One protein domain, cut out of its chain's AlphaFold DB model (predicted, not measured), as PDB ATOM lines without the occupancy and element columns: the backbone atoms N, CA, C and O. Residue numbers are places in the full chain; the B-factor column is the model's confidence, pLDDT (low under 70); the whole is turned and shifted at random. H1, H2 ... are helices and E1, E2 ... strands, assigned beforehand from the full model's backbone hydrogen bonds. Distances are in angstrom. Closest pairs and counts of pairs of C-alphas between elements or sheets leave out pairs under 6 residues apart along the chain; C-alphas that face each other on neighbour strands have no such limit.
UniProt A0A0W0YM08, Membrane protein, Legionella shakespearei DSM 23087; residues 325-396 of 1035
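Overview. This is residues 325 to 396 of the 1035 residues of the protein "Membrane protein" of Legionella shakespearei DSM 23087 (UniProt A0A0W0YM08). A strongly twisted sheet of four strands has one short helix on each face, H1 on one and H2 on the other, three layers in all. Its longest strand, E3, runs between the hairpin E1 and E2 and the short strand E4, and the long link from H1 to H2 passes round the sheet's E1 edge. The 72 printed residues have two named helices and four named strands, in the order H1 H2 E1 E2 E3 E4; the sheet order is E1 E2 E3 E4, all antiparallel, and the class is mixed, helices and strands. The whole is compact, with a radius of gyration of the C-alphas of 11.4 A and spans of 35 by 24 by 18 A.

Arrangement. H1, residues 329 to 337, is on the sheet of E1, residues 364 to 367, E2, residues 372 to 377, E3, residues 380 to 389, and E4, residues 392 to 395. Its closest C-alphas to E4 are those of Leu 329 and Phe 393, 6.8 A apart. After H1, residues 344 to 345 of the long link pair in parallel with residues 365 to 366 of edge strand E1. H2, residues 349 to 356, is on the opposite face of the sheet from H1, and the two helices are apart. H2 lies over E1 and E2 at a height over the sheet of 8.1 A, along the strands, at 23 degrees to E1 on the local plane. The closest C-alphas of H2 and E1 are those of Ala 352 and Ala 365, 6.0 A apart. In both helices every O i to N i+4 pair is within hydrogen-bond range. The strands form a meander, each the antiparallel neighbour of the one before. In the hairpin of E1 and E2, N 365 and O 374 are 2.8 A apart, within hydrogen-bond range. E3 is staggered: its residues 380 to 385 pair with E2, with N 384 and O 373 at 2.7 A, and its residues 386 to 389 pair with edge strand E4, with N 392 and O 389 at 2.8 A.

Along the chain. H1 begins at C-alpha 329 (16.013, 23.303, 40.962) and is 12.4 A long; H2 is 10.3 A. E1 is 10.2 A long, E2 15.4 A and E4 10.2 A. E3 is 29.2 A long, from C-alpha 380 (11.702, 42.780, 44.404) to C-alpha 389. E4 ends at C-alpha 395 (15.496, 25.122, 50.561).

Size, cuts and confidence. The two C-alphas farthest apart, those of His 358 and Asp 390, are 35.6 A apart. The printed part has no cut. The link from H1 to H2, with 11 residues, is long. Mean pLDDT of the printed part is 84.6, and Thr 339 is under 70.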
ATOM      1  N   ALA A 325      12.144  17.554  50.047       89.69
ATOM      2  CA  ALA A 325      13.002  17.116  48.961       89.69
ATOM      3  C   ALA A 325      12.432  17.538  47.600       89.69
ATOM      4  O   ALA A 325      11.285  17.213  47.287       89.69
ATOM      5  N   TYR A 326      13.244  18.211  46.785       91.31
ATOM      6  CA  TYR A 326      12.930  18.529  45.392       91.31
ATOM      7  C   TYR A 326      13.891  17.799  44.457       91.31
ATOM      8  O   TYR A 326      15.102  17.797  44.685       91.31
ATOM      9  N   ASN A 327      13.375  17.214  43.373       91.12
ATOM     10  CA  ASN A 327      14.200  16.436  42.441       91.12
ATOM     11  C   ASN A 327      15.004  17.330  41.485       91.12
ATOM     12  O   ASN A 327      15.968  16.889  40.865       91.12
ATOM     13  N   SER A 328      14.607  18.597  41.328       89.06
ATOM     14  CA  SER A 328      15.321  19.566  40.497       89.06
ATOM     15  C   SER A 328      15.154  20.994  41.009       89.06
ATOM     16  O   SER A 328      14.137  21.340  41.612       89.06
ATOM     17  N   LEU A 329      16.115  21.864  40.683       86.94
ATOM     18  CA  LEU A 329      16.013  23.303  40.962       86.94
ATOM     19  C   LEU A 329      14.805  23.957  40.273       86.94
ATOM     20  O   LEU A 329      14.254  24.916  40.802       86.94
ATOM     21  N   LYS A 330      14.358  23.421  39.127       87.50
ATOM     22  CA  LYS A 330      13.144  23.886  38.436       87.50
ATOM     23  C   LYS A 330      11.886  23.603  39.252       87.50
ATOM     24  O   LYS A 330      11.017  24.461  39.338       87.50
ATOM     25  N   GLU A 331      11.797  22.428  39.870       87.12
ATOM     26  CA  GLU A 331      10.672  22.057  40.738       87.12
ATOM     27  C   GLU A 331      10.622  22.943  41.992       87.12
ATOM     28  O   GLU A 331       9.557  23.432  42.375       87.12
ATOM     29  N   LEU A 332      11.790  23.216  42.585       86.50
ATOM     30  CA  LEU A 332      11.917  24.142  43.710       86.50
ATOM     31  C   LEU A 332      11.488  25.564  43.316       86.50
ATOM     32  O   LEU A 332      10.651  26.159  43.998       86.50
ATOM     33  N   ALA A 333      11.999  26.082  42.194       84.69
ATOM     34  CA  ALA A 333      11.624  27.387  41.652       84.69
ATOM     35  C   ALA A 333      10.114  27.479  41.390       84.69
ATOM     36  O   ALA A 333       9.469  28.419  41.850       84.69
ATOM     37  N   HIS A 334       9.531  26.462  40.749       84.44
ATOM     38  CA  HIS A 334       8.097  26.400  40.479       84.44
ATOM     39  C   HIS A 334       7.259  26.455  41.764       84.44
ATOM     40  O   HIS A 334       6.248  27.150  41.806       84.44
ATOM     41  N   SER A 335       7.691  25.793  42.841       81.38
ATOM     42  CA  SER A 335       6.973  25.835  44.124       81.38
ATOM     43  C   SER A 335       6.990  27.207  44.814       81.38
ATOM     44  O   SER A 335       6.116  27.484  45.632       81.38
ATOM     45  N   LEU A 336       7.953  28.070  44.471       76.25
ATOM     46  CA  LEU A 336       8.088  29.432  44.996       76.25
ATOM     47  C   LEU A 336       7.237  30.452  44.243       76.25
ATOM     48  O   LEU A 336       6.631  31.323  44.860       76.25
ATOM     49  N   ASN A 337       7.248  30.392  42.912       73.88
ATOM     50  CA  ASN A 337       6.732  31.470  42.065       73.88
ATOM     51  C   ASN A 337       5.723  31.001  41.002       73.88
ATOM     52  O   ASN A 337       5.221  31.823  40.239       73.88
ATOM     53  N   GLY A 338       5.436  29.697  40.925       72.19
ATOM     54  CA  GLY A 338       4.563  29.099  39.912       72.19
ATOM     55  C   GLY A 338       5.121  29.159  38.487       72.19
ATOM     56  O   GLY A 338       4.398  28.872  37.534       72.19
ATOM     57  N   THR A 339       6.387  29.543  38.302       69.31
ATOM     58  CA  THR A 339       6.953  29.809  36.974       69.31
ATOM     59  C   THR A 339       7.466  28.545  36.307       69.31
ATOM     60  O   THR A 339       7.881  27.589  36.958       69.31
ATOM     61  N   THR A 340       7.437  28.556  34.978       73.25
ATOM     62  CA  THR A 340       7.983  27.510  34.101       73.25
ATOM     63  C   THR A 340       9.163  28.024  33.267       73.25
ATOM     64  O   THR A 340       9.612  27.350  32.345       73.25
ATOM     65  N   MET A 341       9.652  29.231  33.574       77.31
ATOM     66  CA  MET A 341      10.731  29.907  32.851       77.31
ATOM     67  C   MET A 341      12.072  29.199  33.082       77.31
ATOM     68  O   MET A 341      12.348  28.725  34.187       77.31
ATOM     69  N   GLU A 342      12.926  29.165  32.058       81.81
ATOM     70  CA  GLU A 342      14.284  28.623  32.175       81.81
ATOM     71  C   GLU A 342      15.184  29.538  33.030       81.81
ATOM     72  O   GLU A 342      15.057  30.765  32.960       81.81
ATOM     73  N   PRO A 343      16.097  28.967  33.838       86.12
ATOM     74  CA  PRO A 343      17.003  29.748  34.667       86.12
ATOM     75  C   PRO A 343      18.066  30.465  33.844       86.12
ATOM     76  O   PRO A 343      18.571  29.943  32.849       86.12
ATOM     77  N   THR A 344      18.508  31.615  34.349       86.06
ATOM     78  CA  THR A 344      19.721  32.279  33.853       86.06
ATOM     79  C   THR A 344      20.920  31.894  34.729       86.06
ATOM     80  O   THR A 344      20.805  31.866  35.951       86.06
ATOM     81  N   LEU A 345      22.074  31.568  34.147       86.75
ATOM     82  CA  LEU A 345      23.289  31.254  34.914       86.75
ATOM     83  C   LEU A 345      24.041  32.549  35.236       86.75
ATOM     84  O   LEU A 345      24.269  33.357  34.337       86.75
ATOM     85  N   ALA A 346      24.422  32.739  36.498       86.44
ATOM     86  CA  ALA A 346      25.217  33.877  36.950       86.44
ATOM     87  C   ALA A 346      26.319  33.404  37.905       86.44
ATOM     88  O   ALA A 346      26.102  32.505  38.717       86.44
ATOM     89  N   ASN A 347      27.494  34.030  37.841       83.62
ATOM     90  CA  ASN A 347      28.618  33.660  38.705       83.62
ATOM     91  C   ASN A 347      28.589  34.425  40.036       83.62
ATOM     92  O   ASN A 347      29.146  33.982  41.037       83.62
ATOM     93  N   THR A 348      27.932  35.587  40.072       84.25
ATOM     94  CA  THR A 348      27.860  36.452  41.258       84.25
ATOM     95  C   THR A 348      26.455  37.004  41.482       84.25
ATOM     96  O   THR A 348      25.661  37.113  40.547       84.25
ATOM     97  N   ILE A 349      26.158  37.402  42.726       82.75
ATOM     98  CA  ILE A 349      24.883  38.049  43.082       82.75
ATOM     99  C   ILE A 349      24.694  39.335  42.271       82.75
ATOM    100  O   ILE A 349      23.632  39.542  41.706       82.75
ATOM    101  N   THR A 350      25.736  40.152  42.120       84.69
ATOM    102  CA  THR A 350      25.671  41.414  41.365       84.69
ATOM    103  C   THR A 350      25.410  41.205  39.872       84.69
ATOM    104  O   THR A 350      24.750  42.026  39.237       84.69
ATOM    105  N   GLU A 351      25.906  40.114  39.286       85.56
ATOM    106  CA  GLU A 351      25.591  39.723  37.908       85.56
ATOM    107  C   GLU A 351      24.138  39.244  37.781       85.56
ATOM    108  O   GLU A 351      23.419  39.712  36.897       85.56
ATOM    109  N   ALA A 352      23.673  38.400  38.709       83.19
ATOM    110  CA  ALA A 352      22.280  37.956  38.767       83.19
ATOM    111  C   ALA A 352      21.308  39.137  38.942       83.19
ATOM    112  O   ALA A 352      20.294  39.214  38.252       83.19
ATOM    113  N   GLU A 353      21.636  40.090  39.816       85.88
ATOM    114  CA  GLU A 353      20.856  41.307  40.041       85.88
ATOM    115  C   GLU A 353      20.782  42.173  38.785       85.88
ATOM    116  O   GLU A 353      19.693  42.604  38.424       85.88
ATOM    117  N   LYS A 354      21.897  42.390  38.072       86.00
ATOM    118  CA  LYS A 354      21.901  43.162  36.816       86.00
ATOM    119  C   LYS A 354      21.002  42.542  35.750       86.00
ATOM    120  O   LYS A 354      20.276  43.261  35.068       86.00
ATOM    121  N   VAL A 355      21.048  41.218  35.613       83.88
ATOM    122  CA  VAL A 355      20.231  40.482  34.641       83.88
ATOM    123  C   VAL A 355      18.749  40.532  35.026       83.88
ATOM    124  O   VAL A 355      17.892  40.808  34.186       83.88
ATOM    125  N   LEU A 356      18.433  40.320  36.305       84.31
ATOM    126  CA  LEU A 356      17.056  40.275  36.795       84.31
ATOM    127  C   LEU A 356      16.434  41.666  37.002       84.31
ATOM    128  O   LEU A 356      15.208  41.787  36.973       84.31
ATOM    129  N   ALA A 357      17.234  42.728  37.149       80.81
ATOM    130  CA  ALA A 357      16.769  44.108  37.332       80.81
ATOM    131  C   ALA A 357      15.926  44.624  36.157       80.81
ATOM    132  O   ALA A 357      15.044  45.464  36.359       80.81
ATOM    133  N   HIS A 358      16.128  44.080  34.956       80.38
ATOM    134  CA  HIS A 358      15.350  44.418  33.760       80.38
ATOM    135  C   HIS A 358      14.354  43.326  33.339       80.38
ATOM    136  O   HIS A 358      13.580  43.539  32.408       80.38
ATOM    137  N   ALA A 359      14.347  42.177  34.018       80.12
ATOM    138  CA  ALA A 359      13.460  41.060  33.712       80.12
ATOM    139  C   ALA A 359      12.064  41.231  34.340       80.12
ATOM    140  O   ALA A 359      11.896  41.964  35.314       80.12
ATOM    141  N   HIS A 360      11.052  40.542  33.804       80.25
ATOM    142  CA  HIS A 360       9.703  40.527  34.385       80.25
ATOM    143  C   HIS A 360       9.632  39.644  35.642       80.25
ATOM    144  O   HIS A 360      10.439  38.724  35.805       80.25
ATOM    145  N   ASP A 361       8.650  39.895  36.513       80.62
ATOM    146  CA  ASP A 361       8.392  39.051  37.686       80.62
ATOM    147  C   ASP A 361       8.259  37.574  37.281       80.62
ATOM    148  O   ASP A 361       7.662  37.235  36.258       80.62
ATOM    149  N   GLY A 362       8.882  36.698  38.068       75.69
ATOM    150  CA  GLY A 362       8.987  35.269  37.796       75.69
ATOM    151  C   GLY A 362      10.284  34.816  37.112       75.69
ATOM    152  O   GLY A 362      10.583  33.623  37.118       75.69
ATOM    153  N   HIS A 363      11.108  35.727  36.584       85.19
ATOM    154  CA  HIS A 363      12.457  35.359  36.138       85.19
ATOM    155  C   HIS A 363      13.354  35.011  37.330       85.19
ATOM    156  O   HIS A 363      13.213  35.567  38.427       85.19
ATOM    157  N   TRP A 364      14.289  34.091  37.097       88.69
ATOM    158  CA  TRP A 364      15.193  33.606  38.129       88.69
ATOM    159  C   TRP A 364      16.567  33.229  37.579       88.69
ATOM    160  O   TRP A 364      16.725  32.887  36.403       88.69
ATOM    161  N   ALA A 365      17.569  33.317  38.448       88.00
ATOM    162  CA  ALA A 365      18.954  33.006  38.147       88.00
ATOM    163  C   ALA A 365      19.541  32.010  39.154       88.00
ATOM    164  O   ALA A 365      19.164  32.001  40.326       88.00
ATOM    165  N   ILE A 366      20.479  31.188  38.686       89.25
ATOM    166  CA  ILE A 366      21.206  30.201  39.487       89.25
ATOM    167  C   ILE A 366      22.639  30.688  39.676       89.25
ATOM    168  O   ILE A 366      23.336  30.958  38.698       89.25
ATOM    169  N   ILE A 367      23.083  30.708  40.931       88.50
ATOM    170  CA  ILE A 367      24.484  30.893  41.311       88.50
ATOM    171  C   ILE A 367      24.971  29.556  41.871       88.50
ATOM    172  O   ILE A 367      24.815  29.261  43.059       88.50
ATOM    173  N   ALA A 368      25.503  28.708  40.988       81.06
ATOM    174  CA  ALA A 368      25.816  27.314  41.306       81.06
ATOM    175  C   ALA A 368      26.905  27.180  42.383       81.06
ATOM    176  O   ALA A 368      26.756  26.377  43.300       81.06
ATOM    177  N   GLU A 369      27.954  28.008  42.325       82.56
ATOM    178  CA  GLU A 369      29.078  27.964  43.277       82.56
ATOM    179  C   GLU A 369      28.668  28.274  44.723       82.56
ATOM    180  O   GLU A 369      29.310  27.806  45.659       82.56
ATOM    181  N   ARG A 370      27.597  29.055  44.912       81.56
ATOM    182  CA  ARG A 370      27.101  29.469  46.234       81.56
ATOM    183  C   ARG A 370      25.809  28.773  46.649       81.56
ATOM    184  O   ARG A 370      25.265  29.113  47.691       81.56
ATOM    185  N   GLN A 371      25.302  27.847  45.830       88.69
ATOM    186  CA  GLN A 371      24.019  27.168  46.049       88.69
ATOM    187  C   GLN A 371      22.872  28.161  46.335       88.69
ATOM    188  O   GLN A 371      22.093  28.020  47.277       88.69
ATOM    189  N   GLN A 372      22.783  29.203  45.502       89.88
ATOM    190  CA  GLN A 372      21.803  30.284  45.626       89.88
ATOM    191  C   GLN A 372      20.916  30.372  44.383       89.88
ATOM    192  O   GLN A 372      21.375  30.195  43.251       89.88
ATOM    193  N   LEU A 373      19.644  30.701  44.600       88.06
ATOM    194  CA  LEU A 373      18.678  31.057  43.568       88.06
ATOM    195  C   LEU A 373      18.231  32.503  43.778       88.06
ATOM    196  O   LEU A 373      17.777  32.860  44.861       88.06
ATOM    197  N   VAL A 374      18.328  33.339  42.751       87.50
ATOM    198  CA  VAL A 374      17.846  34.725  42.807       87.50
ATOM    199  C   VAL A 374      16.564  34.822  42.002       87.50
ATOM    200  O   VAL A 374      16.543  34.448  40.834       87.50
ATOM    201  N   PHE A 375      15.498  35.321  42.616       86.31
ATOM    202  CA  PHE A 375      14.183  35.468  41.998       86.31
ATOM    203  C   PHE A 375      13.784  36.930  41.928       86.31
ATOM    204  O   PHE A 375      14.085  37.697  42.842       86.31
ATOM    205  N   ARG A 376      13.025  37.293  40.892       82.62
ATOM    206  CA  ARG A 376      12.245  38.530  40.886       82.62
ATOM    207  C   ARG A 376      10.791  38.228  41.256       82.62
ATOM    208  O   ARG A 376      10.089  37.558  40.501       82.62
ATOM    209  N   LEU A 377      10.353  38.704  42.416       80.31
ATOM    210  CA  LEU A 377       9.021  38.491  42.984       80.31
ATOM    211  C   LEU A 377       8.423  39.828  43.416       80.31
ATOM    212  O   LEU A 377       9.024  40.537  44.222       80.31
ATOM    213  N   ASN A 378       7.228  40.163  42.923       77.31
ATOM    214  CA  ASN A 378       6.530  41.414  43.244       77.31
ATOM    215  C   ASN A 378       7.423  42.656  43.049       77.31
ATOM    216  O   ASN A 378       7.499  43.524  43.923       77.31
ATOM    217  N   ASN A 379       8.156  42.713  41.932       74.69
ATOM    218  CA  ASN A 379       9.173  43.720  41.622       74.69
ATOM    219  C   ASN A 379      10.331  43.851  42.632       74.69
ATOM    220  O   ASN A 379      11.060  44.845  42.604       74.69
ATOM    221  N   LYS A 380      10.550  42.856  43.497       80.44
ATOM    222  CA  LYS A 380      11.702  42.780  44.404       80.44
ATOM    223  C   LYS A 380      12.584  41.589  44.059       80.44
ATOM    224  O   LYS A 380      12.099  40.541  43.644       80.44
ATOM    225  N   LEU A 381      13.889  41.749  44.252       83.56
ATOM    226  CA  LEU A 381      14.843  40.650  44.135       83.56
ATOM    227  C   LEU A 381      14.906  39.897  45.465       83.56
ATOM    228  O   LEU A 381      14.933  40.509  46.532       83.56
ATOM    229  N   THR A 382      14.870  38.571  45.417       81.31
ATOM    230  CA  THR A 382      14.847  37.717  46.611       81.31
ATOM    231  C   THR A 382      15.798  36.534  46.422       81.31
ATOM    232  O   THR A 382      15.709  35.829  45.421       81.31
ATOM    233  N   VAL A 383      16.694  36.274  47.384       86.69
ATOM    234  CA  VAL A 383      17.790  35.279  47.264       86.69
ATOM    235  C   VAL A 383      17.542  34.054  48.138       86.69
ATOM    236  O   VAL A 383      17.543  34.188  49.350       86.69
ATOM    237  N   LEU A 384      17.252  32.891  47.560       87.44
ATOM    238  CA  LEU A 384      16.973  31.654  48.295       87.44
ATOM    239  C   LEU A 384      18.238  30.801  48.337       87.44
ATOM    240  O   LEU A 384      18.797  30.481  47.289       87.44
ATOM    241  N   HIS A 385      18.640  30.391  49.531       90.62
ATOM    242  CA  HIS A 385      19.709  29.417  49.715       90.62
ATOM    243  C   HIS A 385      19.134  27.999  49.682       90.62
ATOM    244  O   HIS A 385      17.995  27.770  50.094       90.62
ATOM    245  N   TYR A 386      19.910  27.039  49.193       91.75
ATOM    246  CA  TYR A 386      19.558  25.624  49.249       91.75
ATOM    247  C   TYR A 386      20.794  24.785  49.561       91.75
ATOM    248  O   TYR A 386      21.918  25.240  49.380       91.75
ATOM    249  N   PHE A 387      20.583  23.549  49.997       93.06
ATOM    250  CA  PHE A 387      21.643  22.548  50.084       93.06
ATOM    251  C   PHE A 387      21.226  21.271  49.359       93.06
ATOM    252  O   PHE A 387      20.045  21.060  49.060       93.06
ATOM    253  N   VAL A 388      22.213  20.434  49.040       89.44
ATOM    254  CA  VAL A 388      22.006  19.173  48.325       89.44
ATOM    255  C   VAL A 388      22.254  18.010  49.275       89.44
ATOM    256  O   VAL A 388      23.327  17.915  49.868       89.44
ATOM    257  N   LYS A 389      21.274  17.114  49.388       87.44
ATOM    258  CA  LYS A 389      21.376  15.852  50.129       87.44
ATOM    259  C   LYS A 389      20.773  14.740  49.279       87.44
ATOM    260  O   LYS A 389      19.703  14.933  48.720       87.44
ATOM    261  N   ASP A 390      21.473  13.614  49.143       85.69
ATOM    262  CA  ASP A 390      20.998  12.446  48.382       85.69
ATOM    263  C   ASP A 390      20.518  12.789  46.953       85.69
ATOM    264  O   ASP A 390      19.513  12.276  46.473       85.69
ATOM    265  N   GLN A 391      21.241  13.690  46.268       86.62
ATOM    266  CA  GLN A 391      20.900  14.243  44.941       86.62
ATOM    267  C   GLN A 391      19.589  15.056  44.877       86.62
ATOM    268  O   GLN A 391      19.145  15.423  43.791       86.62
ATOM    269  N   GLN A 392      18.995  15.385  46.022       90.12
ATOM    270  CA  GLN A 392      17.800  16.216  46.149       90.12
ATOM    271  C   GLN A 392      18.153  17.604  46.685       90.12
ATOM    272  O   GLN A 392      19.128  17.787  47.416       90.12
ATOM    273  N   PHE A 393      17.344  18.594  46.316       90.62
ATOM    274  CA  PHE A 393      17.521  19.991  46.698       90.62
ATOM    275  C   PHE A 393      16.569  20.343  47.836       90.62
ATOM    276  O   PHE A 393      15.366  20.106  47.724       90.62
ATOM    277  N   TYR A 394      17.092  20.944  48.903       91.88
ATOM    278  CA  TYR A 394      16.314  21.394  50.055       91.88
ATOM    279  C   TYR A 394      16.480  22.906  50.235       91.88
ATOM    280  O   TYR A 394      17.620  23.368  50.337       91.88
ATOM    281  N   PRO A 395      15.392  23.694  50.290       92.75
ATOM    282  CA  PRO A 395      15.496  25.122  50.561       92.75
ATOM    283  C   PRO A 395      15.910  25.370  52.017       92.75
ATOM    284  O   PRO A 395      15.475  24.663  52.929       92.75
ATOM    285  N   LEU A 396      16.741  26.384  52.237       92.19
ATOM    286  CA  LEU A 396      17.152  26.833  53.564       92.19
ATOM    287  C   LEU A 396      16.315  28.039  54.010       92.19
ATOM    288  O   LEU A 396      16.013  28.900  53.177       92.19
TER     289      LEU A 396